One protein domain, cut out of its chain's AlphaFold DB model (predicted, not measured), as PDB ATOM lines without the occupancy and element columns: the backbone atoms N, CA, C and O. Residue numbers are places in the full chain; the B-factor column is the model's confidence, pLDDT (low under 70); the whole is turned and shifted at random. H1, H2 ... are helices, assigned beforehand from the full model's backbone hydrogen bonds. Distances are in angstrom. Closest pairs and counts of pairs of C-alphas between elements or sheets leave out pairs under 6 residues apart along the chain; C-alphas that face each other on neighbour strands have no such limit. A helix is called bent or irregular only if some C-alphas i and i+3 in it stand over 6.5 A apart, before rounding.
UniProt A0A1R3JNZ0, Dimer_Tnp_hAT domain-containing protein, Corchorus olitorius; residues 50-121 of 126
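This is residues 50 to 121 of the 126 residues of the protein "Dimer_Tnp_hAT domain-containing protein" of Corchorus olitorius (UniProt A0A1R3JNZ0). One long helix, H2, makes most of the length; a short helix, H1, folds back beside its first residues, and H3 turns back from its other end, so that H2 and H3 make an open V. The arm of the V formed by H3 diverges from H2, and its last part, residues 112 to 118, sticks out together with residues 119 to 121. The printed part has 72 residues with three named helices, in the order H1, H2, H3, and no named strand; the class is all helix. It is only just extended, close to loose, with a radius of gyration of the C-alphas of 17.0 A and spans of 55 by 24 by 18 A.

H1 is residues 50 to 55, beginning at C-alpha 50 at (-32.774, -8.183, -18.969). H2 is residues 61 to 95 and measures 46.4 A from first to last C-alpha, from (-41.869, -10.982, -9.241) to (-42.264, 13.736, -48.488). It has a kink of 49 degrees near residue 89. H2 is neither bent nor irregular, but only just: C-alphas 90 and 93 are 6.4 A apart. H3 is residues 100 to 118, 28.2 A long, and ends at C-alpha 118 at (-34.335, -10.280, -34.302).

H1 and H2 touch and form a helical hairpin, running opposite ways at a shallow tilt of 30 degrees. Their closest C-alphas are those of Trp 53 and Ser 64, 5.5 A apart, and H2 touches H1 with residues 64 to 68 alone. H2 and H3 are close but not clearly touching; their closest C-alphas, those of Arg 95 and Val 103, are 7.6 A apart. These two run opposite ways at a steep tilt of 51 degrees. H1 and H3 are apart. In H1 every O i to N i+4 pair is within hydrogen-bond range; in H2 it is 26 of 31 and in H3 13 of 15.

The two C-alphas farthest apart are those of Arg 59 and Cys 97, 54.7 A. Those of Leu 50 and Ala 121, the first and last printed, are 17.7 A apart. The printed part has no cut, and both links, H1 to H2 with 5 residues and H2 to H3 with 4, are tight. Residues 73 to 78, which belong to H2, stand free, as do residues 96 to 102, of which 100 to 102 belong to H3. The mean pLDDT of the printed part is 70.9; 31 residues are under 70, among them residues 84 to 98 and 111 to 121.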
ATOM      1  N   LEU A  50     -31.437  -7.672 -18.658       83.81
ATOM      2  CA  LEU A  50     -32.774  -8.183 -18.969       83.81
ATOM      3  C   LEU A  50     -32.838  -9.695 -18.768       83.81
ATOM      4  O   LEU A  50     -33.807 -10.206 -18.199       83.81
ATOM      5  N   LEU A  51     -31.790 -10.410 -19.183       85.94
ATOM      6  CA  LEU A  51     -31.676 -11.845 -18.952       85.94
ATOM      7  C   LEU A  51     -31.565 -12.162 -17.458       85.94
ATOM      8  O   LEU A  51     -32.204 -13.103 -16.987       85.94
ATOM      9  N   TRP A  52     -30.828 -11.355 -16.691       87.75
ATOM     10  CA  TRP A  52     -30.730 -11.522 -15.242       87.75
ATOM     11  C   TRP A  52     -32.095 -11.381 -14.555       87.75
ATOM     12  O   TRP A  52     -32.476 -12.257 -13.776       87.75
ATOM     13  N   TRP A  53     -32.874 -10.346 -14.888       88.75
ATOM     14  CA  TRP A  53     -34.229 -10.167 -14.344       88.75
ATOM     15  C   TRP A  53     -35.195 -11.259 -14.807       88.75
ATOM     16  O   TRP A  53     -36.027 -11.717 -14.031       88.75
ATOM     17  N   LYS A  54     -35.052 -11.755 -16.042       85.81
ATOM     18  CA  LYS A  54     -35.836 -12.898 -16.532       85.81
ATOM     19  C   LYS A  54     -35.555 -14.174 -15.734       85.81
ATOM     20  O   LYS A  54     -36.489 -14.901 -15.419       85.81
ATOM     21  N   LEU A  55     -34.293 -14.448 -15.404       88.81
ATOM     22  CA  LEU A  55     -33.907 -15.629 -14.624       88.81
ATOM     23  C   LEU A  55     -34.309 -15.515 -13.148       88.81
ATOM     24  O   LEU A  55     -34.629 -16.523 -12.523       88.81
ATOM     25  N   ASN A  56     -34.333 -14.300 -12.597       87.50
ATOM     26  CA  ASN A  56     -34.700 -14.060 -11.202       87.50
ATOM     27  C   ASN A  56     -36.182 -13.700 -11.007       87.50
ATOM     28  O   ASN A  56     -36.583 -13.397  -9.886       87.50
ATOM     29  N   SER A  57     -37.027 -13.791 -12.039       84.94
ATOM     30  CA  SER A  57     -38.423 -13.336 -11.962       84.94
ATOM     31  C   SER A  57     -39.286 -14.100 -10.966       84.94
ATOM     32  O   SER A  57     -40.247 -13.550 -10.443       84.94
ATOM     33  N   ALA A  58     -38.955 -15.362 -10.689       83.69
ATOM     34  CA  ALA A  58     -39.643 -16.146  -9.665       83.69
ATOM     35  C   ALA A  58     -39.274 -15.697  -8.238       83.69
ATOM     36  O   ALA A  58     -40.077 -15.842  -7.323       83.69
ATOM     37  N   ARG A  59     -38.062 -15.158  -8.053       83.25
ATOM     38  CA  ARG A  59     -37.563 -14.641  -6.770       83.25
ATOM     39  C   ARG A  59     -37.956 -13.182  -6.555       83.25
ATOM     40  O   ARG A  59     -38.178 -12.776  -5.420       83.25
ATOM     41  N   PHE A  60     -38.032 -12.427  -7.647       86.19
ATOM     42  CA  PHE A  60     -38.333 -11.006  -7.666       86.19
ATOM     43  C   PHE A  60     -39.502 -10.703  -8.628       86.19
ATOM     44  O   PHE A  60     -39.279 -10.123  -9.696       86.19
ATOM     45  N   PRO A  61     -40.741 -11.128  -8.323       81.88
ATOM     46  CA  PRO A  61     -41.869 -10.982  -9.241       81.88
ATOM     47  C   PRO A  61     -42.287  -9.523  -9.489       81.88
ATOM     48  O   PRO A  61     -42.592  -9.174 -10.633       81.88
ATOM     49  N   ILE A  62     -42.281  -8.659  -8.468       83.56
ATOM     50  CA  ILE A  62     -42.749  -7.270  -8.582       83.56
ATOM     51  C   ILE A  62     -41.672  -6.404  -9.242       83.56
ATOM     52  O   ILE A  62     -41.957  -5.675 -10.192       83.56
ATOM     53  N   LEU A  63     -40.418  -6.520  -8.803       85.06
ATOM     54  CA  LEU A  63     -39.281  -5.806  -9.376       85.06
ATOM     55  C   LEU A  63     -39.012  -6.256 -10.805       85.06
ATOM     56  O   LEU A  63     -38.754  -5.408 -11.644       85.06
ATOM     57  N   SER A  64     -39.119  -7.548 -11.133       85.62
ATOM     58  CA  SER A  64     -38.924  -7.989 -12.526       85.62
ATOM     59  C   SER A  64     -39.982  -7.424 -13.470       85.62
ATOM     60  O   SER A  64     -39.685  -7.171 -14.638       85.62
ATOM     61  N   CYS A  65     -41.211  -7.226 -12.983       83.25
ATOM     62  CA  CYS A  65     -42.268  -6.552 -13.731       83.25
ATOM     63  C   CYS A  65     -41.935  -5.063 -13.910       83.25
ATOM     64  O   CYS A  65     -41.850  -4.570 -15.032       83.25
ATOM     65  N   LEU A  66     -41.617  -4.380 -12.809       84.81
ATOM     66  CA  LEU A  66     -41.306  -2.953 -12.798       84.81
ATOM     67  C   LEU A  66     -40.072  -2.632 -13.645       84.81
ATOM     68  O   LEU A  66     -40.070  -1.680 -14.414       84.81
ATOM     69  N   VAL A  67     -39.031  -3.452 -13.555       85.88
ATOM     70  CA  VAL A  67     -37.809  -3.308 -14.345       85.88
ATOM     71  C   VAL A  67     -38.080  -3.548 -15.824       85.88
ATOM     72  O   VAL A  67     -37.522  -2.838 -16.657       85.88
ATOM     73  N   ARG A  68     -38.952  -4.498 -16.174       82.50
ATOM     74  CA  ARG A  68     -39.377  -4.665 -17.564       82.50
ATOM     75  C   ARG A  68     -40.048  -3.393 -18.059       82.50
ATOM     76  O   ARG A  68     -39.630  -2.878 -19.082       82.50
ATOM     77  N   ASP A  69     -40.993  -2.840 -17.318       80.81
ATOM     78  CA  ASP A  69     -41.706  -1.637 -17.753       80.81
ATOM     79  C   ASP A  69     -40.776  -0.412 -17.815       80.81
ATOM     80  O   ASP A  69     -40.752   0.310 -18.811       80.81
ATOM     81  N   VAL A  70     -39.926  -0.221 -16.802       79.94
ATOM     82  CA  VAL A  70     -39.008   0.922 -16.698       79.94
ATOM     83  C   VAL A  70     -37.841   0.841 -17.681       79.94
ATOM     84  O   VAL A  70     -37.416   1.887 -18.153       79.94
ATOM     85  N   ILE A  71     -37.312  -0.344 -18.012       72.25
ATOM     86  CA  ILE A  71     -36.206  -0.487 -18.980       72.25
ATOM     87  C   ILE A  71     -36.727  -0.580 -20.423       72.25
ATOM     88  O   ILE A  71     -36.081  -0.074 -21.341       72.25
ATOM     89  N   VAL A  72     -37.908  -1.160 -20.657       71.56
ATOM     90  CA  VAL A  72     -38.471  -1.292 -22.014       71.56
ATOM     91  C   VAL A  72     -38.901   0.057 -22.595       71.56
ATOM     92  O   VAL A  72     -38.744   0.266 -23.802       71.56
ATOM     93  N   VAL A  73     -39.388   0.999 -21.778       72.94
ATOM     94  CA  VAL A  73     -39.742   2.349 -22.253       72.94
ATOM     95  C   VAL A  73     -38.527   3.094 -22.847       72.94
ATOM     96  O   VAL A  73     -38.611   3.474 -24.016       72.94
ATOM     97  N   PRO A  74     -37.382   3.243 -22.148       65.75
ATOM     98  CA  PRO A  74     -36.150   3.820 -22.692       65.75
ATOM     99  C   PRO A  74     -35.628   3.119 -23.946       65.75
ATOM    100  O   PRO A  74     -35.190   3.777 -24.885       65.75
ATOM    101  N   VAL A  75     -35.685   1.785 -24.000       69.25
ATOM    102  CA  VAL A  75     -35.256   1.040 -25.196       69.25
ATOM    103  C   VAL A  75     -36.147   1.387 -26.392       69.25
ATOM    104  O   VAL A  75     -35.654   1.600 -27.499       69.25
ATOM    105  N   SER A  76     -37.456   1.517 -26.167       70.00
ATOM    106  CA  SER A  76     -38.427   1.855 -27.210       70.00
ATOM    107  C   SER A  76     -38.303   3.308 -27.672       70.00
ATOM    108  O   SER A  76     -38.423   3.578 -28.869       70.00
ATOM    109  N   THR A  77     -38.034   4.253 -26.765       71.00
ATOM    110  CA  THR A  77     -37.820   5.664 -27.122       71.00
ATOM    111  C   THR A  77     -36.507   5.857 -27.869       71.00
ATOM    112  O   THR A  77     -36.527   6.468 -28.931       71.00
ATOM    113  N   ILE A  78     -35.401   5.257 -27.416       70.81
ATOM    114  CA  ILE A  78     -34.104   5.321 -28.114       70.81
ATOM    115  C   ILE A  78     -34.202   4.685 -29.508       70.81
ATOM    116  O   ILE A  78     -33.693   5.238 -30.489       70.81
ATOM    117  N   ALA A  79     -34.896   3.548 -29.636       70.31
ATOM    118  CA  ALA A  79     -35.160   2.927 -30.932       70.31
ATOM    119  C   ALA A  79     -36.028   3.824 -31.831       70.31
ATOM    120  O   ALA A  79     -35.754   3.948 -33.025       70.31
ATOM    121  N   SER A  80     -37.033   4.496 -31.262       69.38
ATOM    122  CA  SER A  80     -37.910   5.424 -31.985       69.38
ATOM    123  C   SER A  80     -37.174   6.688 -32.429       69.38
ATOM    124  O   SER A  80     -37.344   7.106 -33.570       69.38
ATOM    125  N   GLU A  81     -36.311   7.264 -31.593       69.62
ATOM    126  CA  GLU A  81     -35.454   8.402 -31.943       69.62
ATOM    127  C   GLU A  81     -34.423   8.018 -33.006       69.62
ATOM    128  O   GLU A  81     -34.204   8.772 -33.951       69.62
ATOM    129  N   SER A  82     -33.845   6.819 -32.923       70.50
ATOM    130  CA  SER A  82     -32.905   6.303 -33.928       70.50
ATOM    131  C   SER A  82     -33.595   6.036 -35.270       70.50
ATOM    132  O   SER A  82     -33.073   6.393 -36.333       70.50
ATOM    133  N   ALA A  83     -34.797   5.454 -35.239       70.69
ATOM    134  CA  ALA A  83     -35.635   5.260 -36.416       70.69
ATOM    135  C   ALA A  83     -36.101   6.604 -36.997       70.69
ATOM    136  O   ALA A  83     -36.070   6.790 -38.215       70.69
ATOM    137  N   PHE A  84     -36.462   7.575 -36.157       66.19
ATOM    138  CA  PHE A  84     -36.860   8.915 -36.580       66.19
ATOM    139  C   PHE A  84     -35.683   9.703 -37.173       66.19
ATOM    140  O   PHE A  84     -35.793  10.242 -38.270       66.19
ATOM    141  N   SER A  85     -34.518   9.677 -36.531       66.31
ATOM    142  CA  SER A  85     -33.276  10.301 -37.006       66.31
ATOM    143  C   SER A  85     -32.813   9.715 -38.347       66.31
ATOM    144  O   SER A  85     -32.417  10.437 -39.267       66.31
ATOM    145  N   THR A  86     -32.937   8.397 -38.514       62.28
ATOM    146  CA  THR A  86     -32.625   7.732 -39.787       62.28
ATOM    147  C   THR A  86     -33.679   8.037 -40.854       62.28
ATOM    148  O   THR A  86     -33.338   8.293 -42.010       62.28
ATOM    149  N   SER A  87     -34.957   8.066 -40.473       58.81
ATOM    150  CA  SER A  87     -36.061   8.355 -41.389       58.81
ATOM    151  C   SER A  87     -36.149   9.826 -41.794       58.81
ATOM    152  O   SER A  87     -36.649  10.091 -42.875       58.81
ATOM    153  N   GLY A  88     -35.592  10.779 -41.042       60.34
ATOM    154  CA  GLY A  88     -35.511  12.182 -41.463       60.34
ATOM    155  C   GLY A  88     -34.779  12.362 -42.798       60.34
ATOM    156  O   GLY A  88     -35.250  13.095 -43.655       60.34
ATOM    157  N   ARG A  89     -33.689  11.614 -43.032       61.19
ATOM    158  CA  ARG A  89     -32.903  11.679 -44.284       61.19
ATOM    159  C   ARG A  89     -33.520  10.890 -45.441       61.19
ATOM    160  O   ARG A  89     -33.391  11.289 -46.592       61.19
ATOM    161  N   VAL A  90     -34.187   9.773 -45.143       56.75
ATOM    162  CA  VAL A  90     -34.846   8.934 -46.161       56.75
ATOM    163  C   VAL A  90     -36.212   9.500 -46.547       56.75
ATOM    164  O   VAL A  90     -36.619   9.374 -47.691       56.75
ATOM    165  N   LEU A  91     -36.930  10.149 -45.629       56.53
ATOM    166  CA  LEU A  91     -38.264  10.693 -45.887       56.53
ATOM    167  C   LEU A  91     -38.243  12.093 -46.493       56.53
ATOM    168  O   LEU A  91     -39.230  12.441 -47.126       56.53
ATOM    169  N   ASP A  92     -37.176  12.880 -46.343       59.81
ATOM    170  CA  ASP A  92     -37.091  14.235 -46.916       59.81
ATOM    171  C   ASP A  92     -37.280  14.231 -48.447       59.81
ATOM    172  O   ASP A  92     -38.095  14.973 -48.991       59.81
ATOM    173  N   VAL A  93     -36.660  13.270 -49.141       60.03
ATOM    174  CA  VAL A  93     -36.789  13.102 -50.603       60.03
ATOM    175  C   VAL A  93     -38.181  12.593 -51.020       60.03
ATOM    176  O   VAL A  93     -38.681  12.941 -52.086       60.03
ATOM    177  N   TYR A  94     -38.841  11.790 -50.181       57.56
ATOM    178  CA  TYR A  94     -40.135  11.163 -50.497       57.56
ATOM    179  C   TYR A  94     -41.350  11.985 -50.026       57.56
ATOM    180  O   TYR A  94     -42.437  11.839 -50.585       57.56
ATOM    181  N   ARG A  95     -41.196  12.873 -49.032       56.97
ATOM    182  CA  ARG A  95     -42.264  13.736 -48.488       56.97
ATOM    183  C   ARG A  95     -42.715  14.828 -49.448       56.97
ATOM    184  O   ARG A  95     -43.854  15.266 -49.343       56.97
ATOM    185  N   ILE A  96     -41.876  15.206 -50.410       60.62
ATOM    186  CA  ILE A  96     -42.274  16.114 -51.491       60.62
ATOM    187  C   ILE A  96     -43.350  15.455 -52.390       60.62
ATOM    188  O   ILE A  96     -44.130  16.161 -53.023       60.62
ATOM    189  N   CYS A  97     -43.472  14.117 -52.384       64.38
ATOM    190  CA  CYS A  97     -44.343  13.364 -53.298       64.38
ATOM    191  C   CYS A  97     -45.394  12.446 -52.629       64.38
ATOM    192  O   CYS A  97     -46.190  11.838 -53.343       64.38
ATOM    193  N   LEU A  98     -45.427  12.300 -51.296       66.81
ATOM    194  CA  LEU A  98     -46.279  11.310 -50.609       66.81
ATOM    195  C   LEU A  98     -47.119  11.909 -49.474       66.81
ATOM    196  O   LEU A  98     -46.646  12.689 -48.653       66.81
ATOM    197  N   ASN A  99     -48.378  11.465 -49.389       73.00
ATOM    198  CA  ASN A  99     -49.308  11.832 -48.321       73.00
ATOM    199  C   ASN A  99     -48.749  11.410 -46.937       73.00
ATOM    200  O   ASN A  99     -48.333  10.255 -46.792       73.00
ATOM    201  N   PRO A 100     -48.801  12.274 -45.901       69.69
ATOM    202  CA  PRO A 100     -48.315  11.974 -44.549       69.69
ATOM    203  C   PRO A 100     -48.811  10.645 -43.957       69.69
ATOM    204  O   PRO A 100     -48.056   9.954 -43.274       69.69
ATOM    205  N   LYS A 101     -50.049  10.233 -44.270       72.00
ATOM    206  CA  LYS A 101     -50.612   8.949 -43.814       72.00
ATOM    207  C   LYS A 101     -49.907   7.739 -44.437       72.00
ATOM    208  O   LYS A 101     -49.694   6.738 -43.759       72.00
ATOM    209  N   MET A 102     -49.512   7.838 -45.708       76.12
ATOM    210  CA  MET A 102     -48.778   6.783 -46.421       76.12
ATOM    211  C   MET A 102     -47.367   6.622 -45.848       76.12
ATOM    212  O   MET A 102     -46.882   5.509 -45.665       76.12
ATOM    213  N   VAL A 103     -46.729   7.744 -45.510       74.38
ATOM    214  CA  VAL A 103     -45.401   7.768 -44.888       74.38
ATOM    215  C   VAL A 103     -45.417   7.065 -43.529       74.38
ATOM    216  O   VAL A 103     -44.573   6.210 -43.277       74.38
ATOM    217  N   GLN A 104     -46.399   7.363 -42.676       75.31
ATOM    218  CA  GLN A 104     -46.536   6.711 -41.371       75.31
ATOM    219  C   GLN A 104     -46.751   5.196 -41.506       75.31
ATOM    220  O   GLN A 104     -46.087   4.423 -40.818       75.31
ATOM    221  N   ALA A 105     -47.612   4.765 -42.436       80.50
ATOM    222  CA  ALA A 105     -47.841   3.345 -42.700       80.50
ATOM    223  C   ALA A 105     -46.554   2.617 -43.135       80.50
ATOM    224  O   ALA A 105     -46.257   1.536 -42.631       80.50
ATOM    225  N   LEU A 106     -45.745   3.230 -44.009       75.81
ATOM    226  CA  LEU A 106     -44.469   2.660 -44.455       75.81
ATOM    227  C   LEU A 106     -43.457   2.508 -43.308       75.81
ATOM    228  O   LEU A 106     -42.796   1.472 -43.224       75.81
ATOM    229  N   ILE A 107     -43.359   3.493 -42.409       77.38
ATOM    230  CA  ILE A 107     -42.472   3.430 -41.234       77.38
ATOM    231  C   ILE A 107     -42.915   2.309 -40.287       77.38
ATOM    232  O   ILE A 107     -42.085   1.496 -39.879       77.38
ATOM    233  N   CYS A 108     -44.214   2.215 -39.981       72.19
ATOM    234  CA  CYS A 108     -44.761   1.157 -39.128       72.19
ATOM    235  C   CYS A 108     -44.493  -0.240 -39.714       72.19
ATOM    236  O   CYS A 108     -44.002  -1.126 -39.012       72.19
ATOM    237  N   CYS A 109     -44.732  -0.428 -41.017       76.12
ATOM    238  CA  CYS A 109     -44.463  -1.694 -41.699       76.12
ATOM    239  C   CYS A 109     -42.967  -2.049 -41.718       76.12
ATOM    240  O   CYS A 109     -42.612  -3.219 -41.562       76.12
ATOM    241  N   GLN A 110     -42.074  -1.071 -41.905       72.62
ATOM    242  CA  GLN A 110     -40.627  -1.310 -41.866       72.62
ATOM    243  C   GLN A 110     -40.131  -1.648 -40.457       72.62
ATOM    244  O   GLN A 110     -39.327  -2.569 -40.319       72.62
ATOM    245  N   GLY A 111     -40.628  -0.957 -39.426       67.56
ATOM    246  CA  GLY A 111     -40.294  -1.232 -38.027       67.56
ATOM    247  C   GLY A 111     -40.677  -2.650 -37.605       67.56
ATOM    248  O   GLY A 111     -39.846  -3.376 -37.063       67.56
ATOM    249  N   TRP A 112     -41.887  -3.096 -37.951       67.75
ATOM    250  CA  TRP A 112     -42.333  -4.467 -37.679       67.75
ATOM    251  C   TRP A 112     -41.527  -5.522 -38.426       67.75
ATOM    252  O   TRP A 112     -41.131  -6.520 -37.834       67.75
ATOM    253  N   ARG A 113     -41.206  -5.298 -39.704       61.81
ATOM    254  CA  ARG A 113     -40.373  -6.244 -40.462       61.81
ATOM    255  C   ARG A 113     -38.968  -6.402 -39.879       61.81
ATOM    256  O   ARG A 113     -38.395  -7.481 -40.004       61.81
ATOM    257  N   LYS A 114     -38.421  -5.352 -39.261       63.09
ATOM    258  CA  LYS A 114     -37.098  -5.382 -38.623       63.09
ATOM    259  C   LYS A 114     -37.138  -6.046 -37.244       63.09
ATOM    260  O   LYS A 114     -36.320  -6.922 -36.992       63.09
ATOM    261  N   GLY A 115     -38.138  -5.727 -36.418       56.75
ATOM    262  CA  GLY A 115     -38.327  -6.358 -35.103       56.75
ATOM    263  C   GLY A 115     -38.637  -7.860 -35.170       56.75
ATOM    264  O   GLY A 115     -38.211  -8.615 -34.301       56.75
ATOM    265  N   SER A 116     -39.305  -8.329 -36.231       54.22
ATOM    266  CA  SER A 116     -39.615  -9.758 -36.409       54.22
ATOM    267  C   SER A 116     -38.427 -10.622 -36.857       54.22
ATOM    268  O   SER A 116     -38.517 -11.842 -36.761       54.22
ATOM    269  N   CYS A 117     -37.327 -10.035 -37.352       49.59
ATOM    270  CA  CYS A 117     -36.118 -10.800 -37.696       49.59
ATOM    271  C   CYS A 117     -35.184 -11.016 -36.495       49.59
ATOM    272  O   CYS A 117     -34.481 -12.022 -36.463       49.59
ATOM    273  N   GLU A 118     -35.201 -10.138 -35.487       47.41
ATOM    274  CA  GLU A 118     -34.335 -10.280 -34.302       47.41
ATOM    275  C   GLU A 118     -34.871 -11.298 -33.281       47.41
ATOM    276  O   GLU A 118     -34.095 -11.870 -32.526       47.41
ATOM    277  N   PHE A 119     -36.163 -11.640 -33.326       43.97
ATOM    278  CA  PHE A 119     -36.735 -12.738 -32.529       43.97
ATOM    279  C   PHE A 119     -36.572 -14.138 -33.158       43.97
ATOM    280  O   PHE A 119     -37.006 -15.127 -32.569       43.97
ATOM    281  N   GLY A 120     -35.973 -14.237 -34.352       44.75
ATOM    282  CA  GLY A 120     -35.839 -15.489 -35.109       44.75
ATOM    283  C   GLY A 120     -34.408 -16.003 -35.293       44.75
ATOM    284  O   GLY A 120     -34.227 -17.050 -35.912       44.75
ATOM    285  N   ALA A 121     -33.392 -15.303 -34.786       44.44
ATOM    286  CA  ALA A 121     -31.986 -15.652 -35.000       44.44
ATOM    287  C   ALA A 121     -31.328 -16.295 -33.767       44.44
ATOM    288  O   ALA A 121     -30.202 -15.968 -33.427       44.44
TER     289      ALA A 121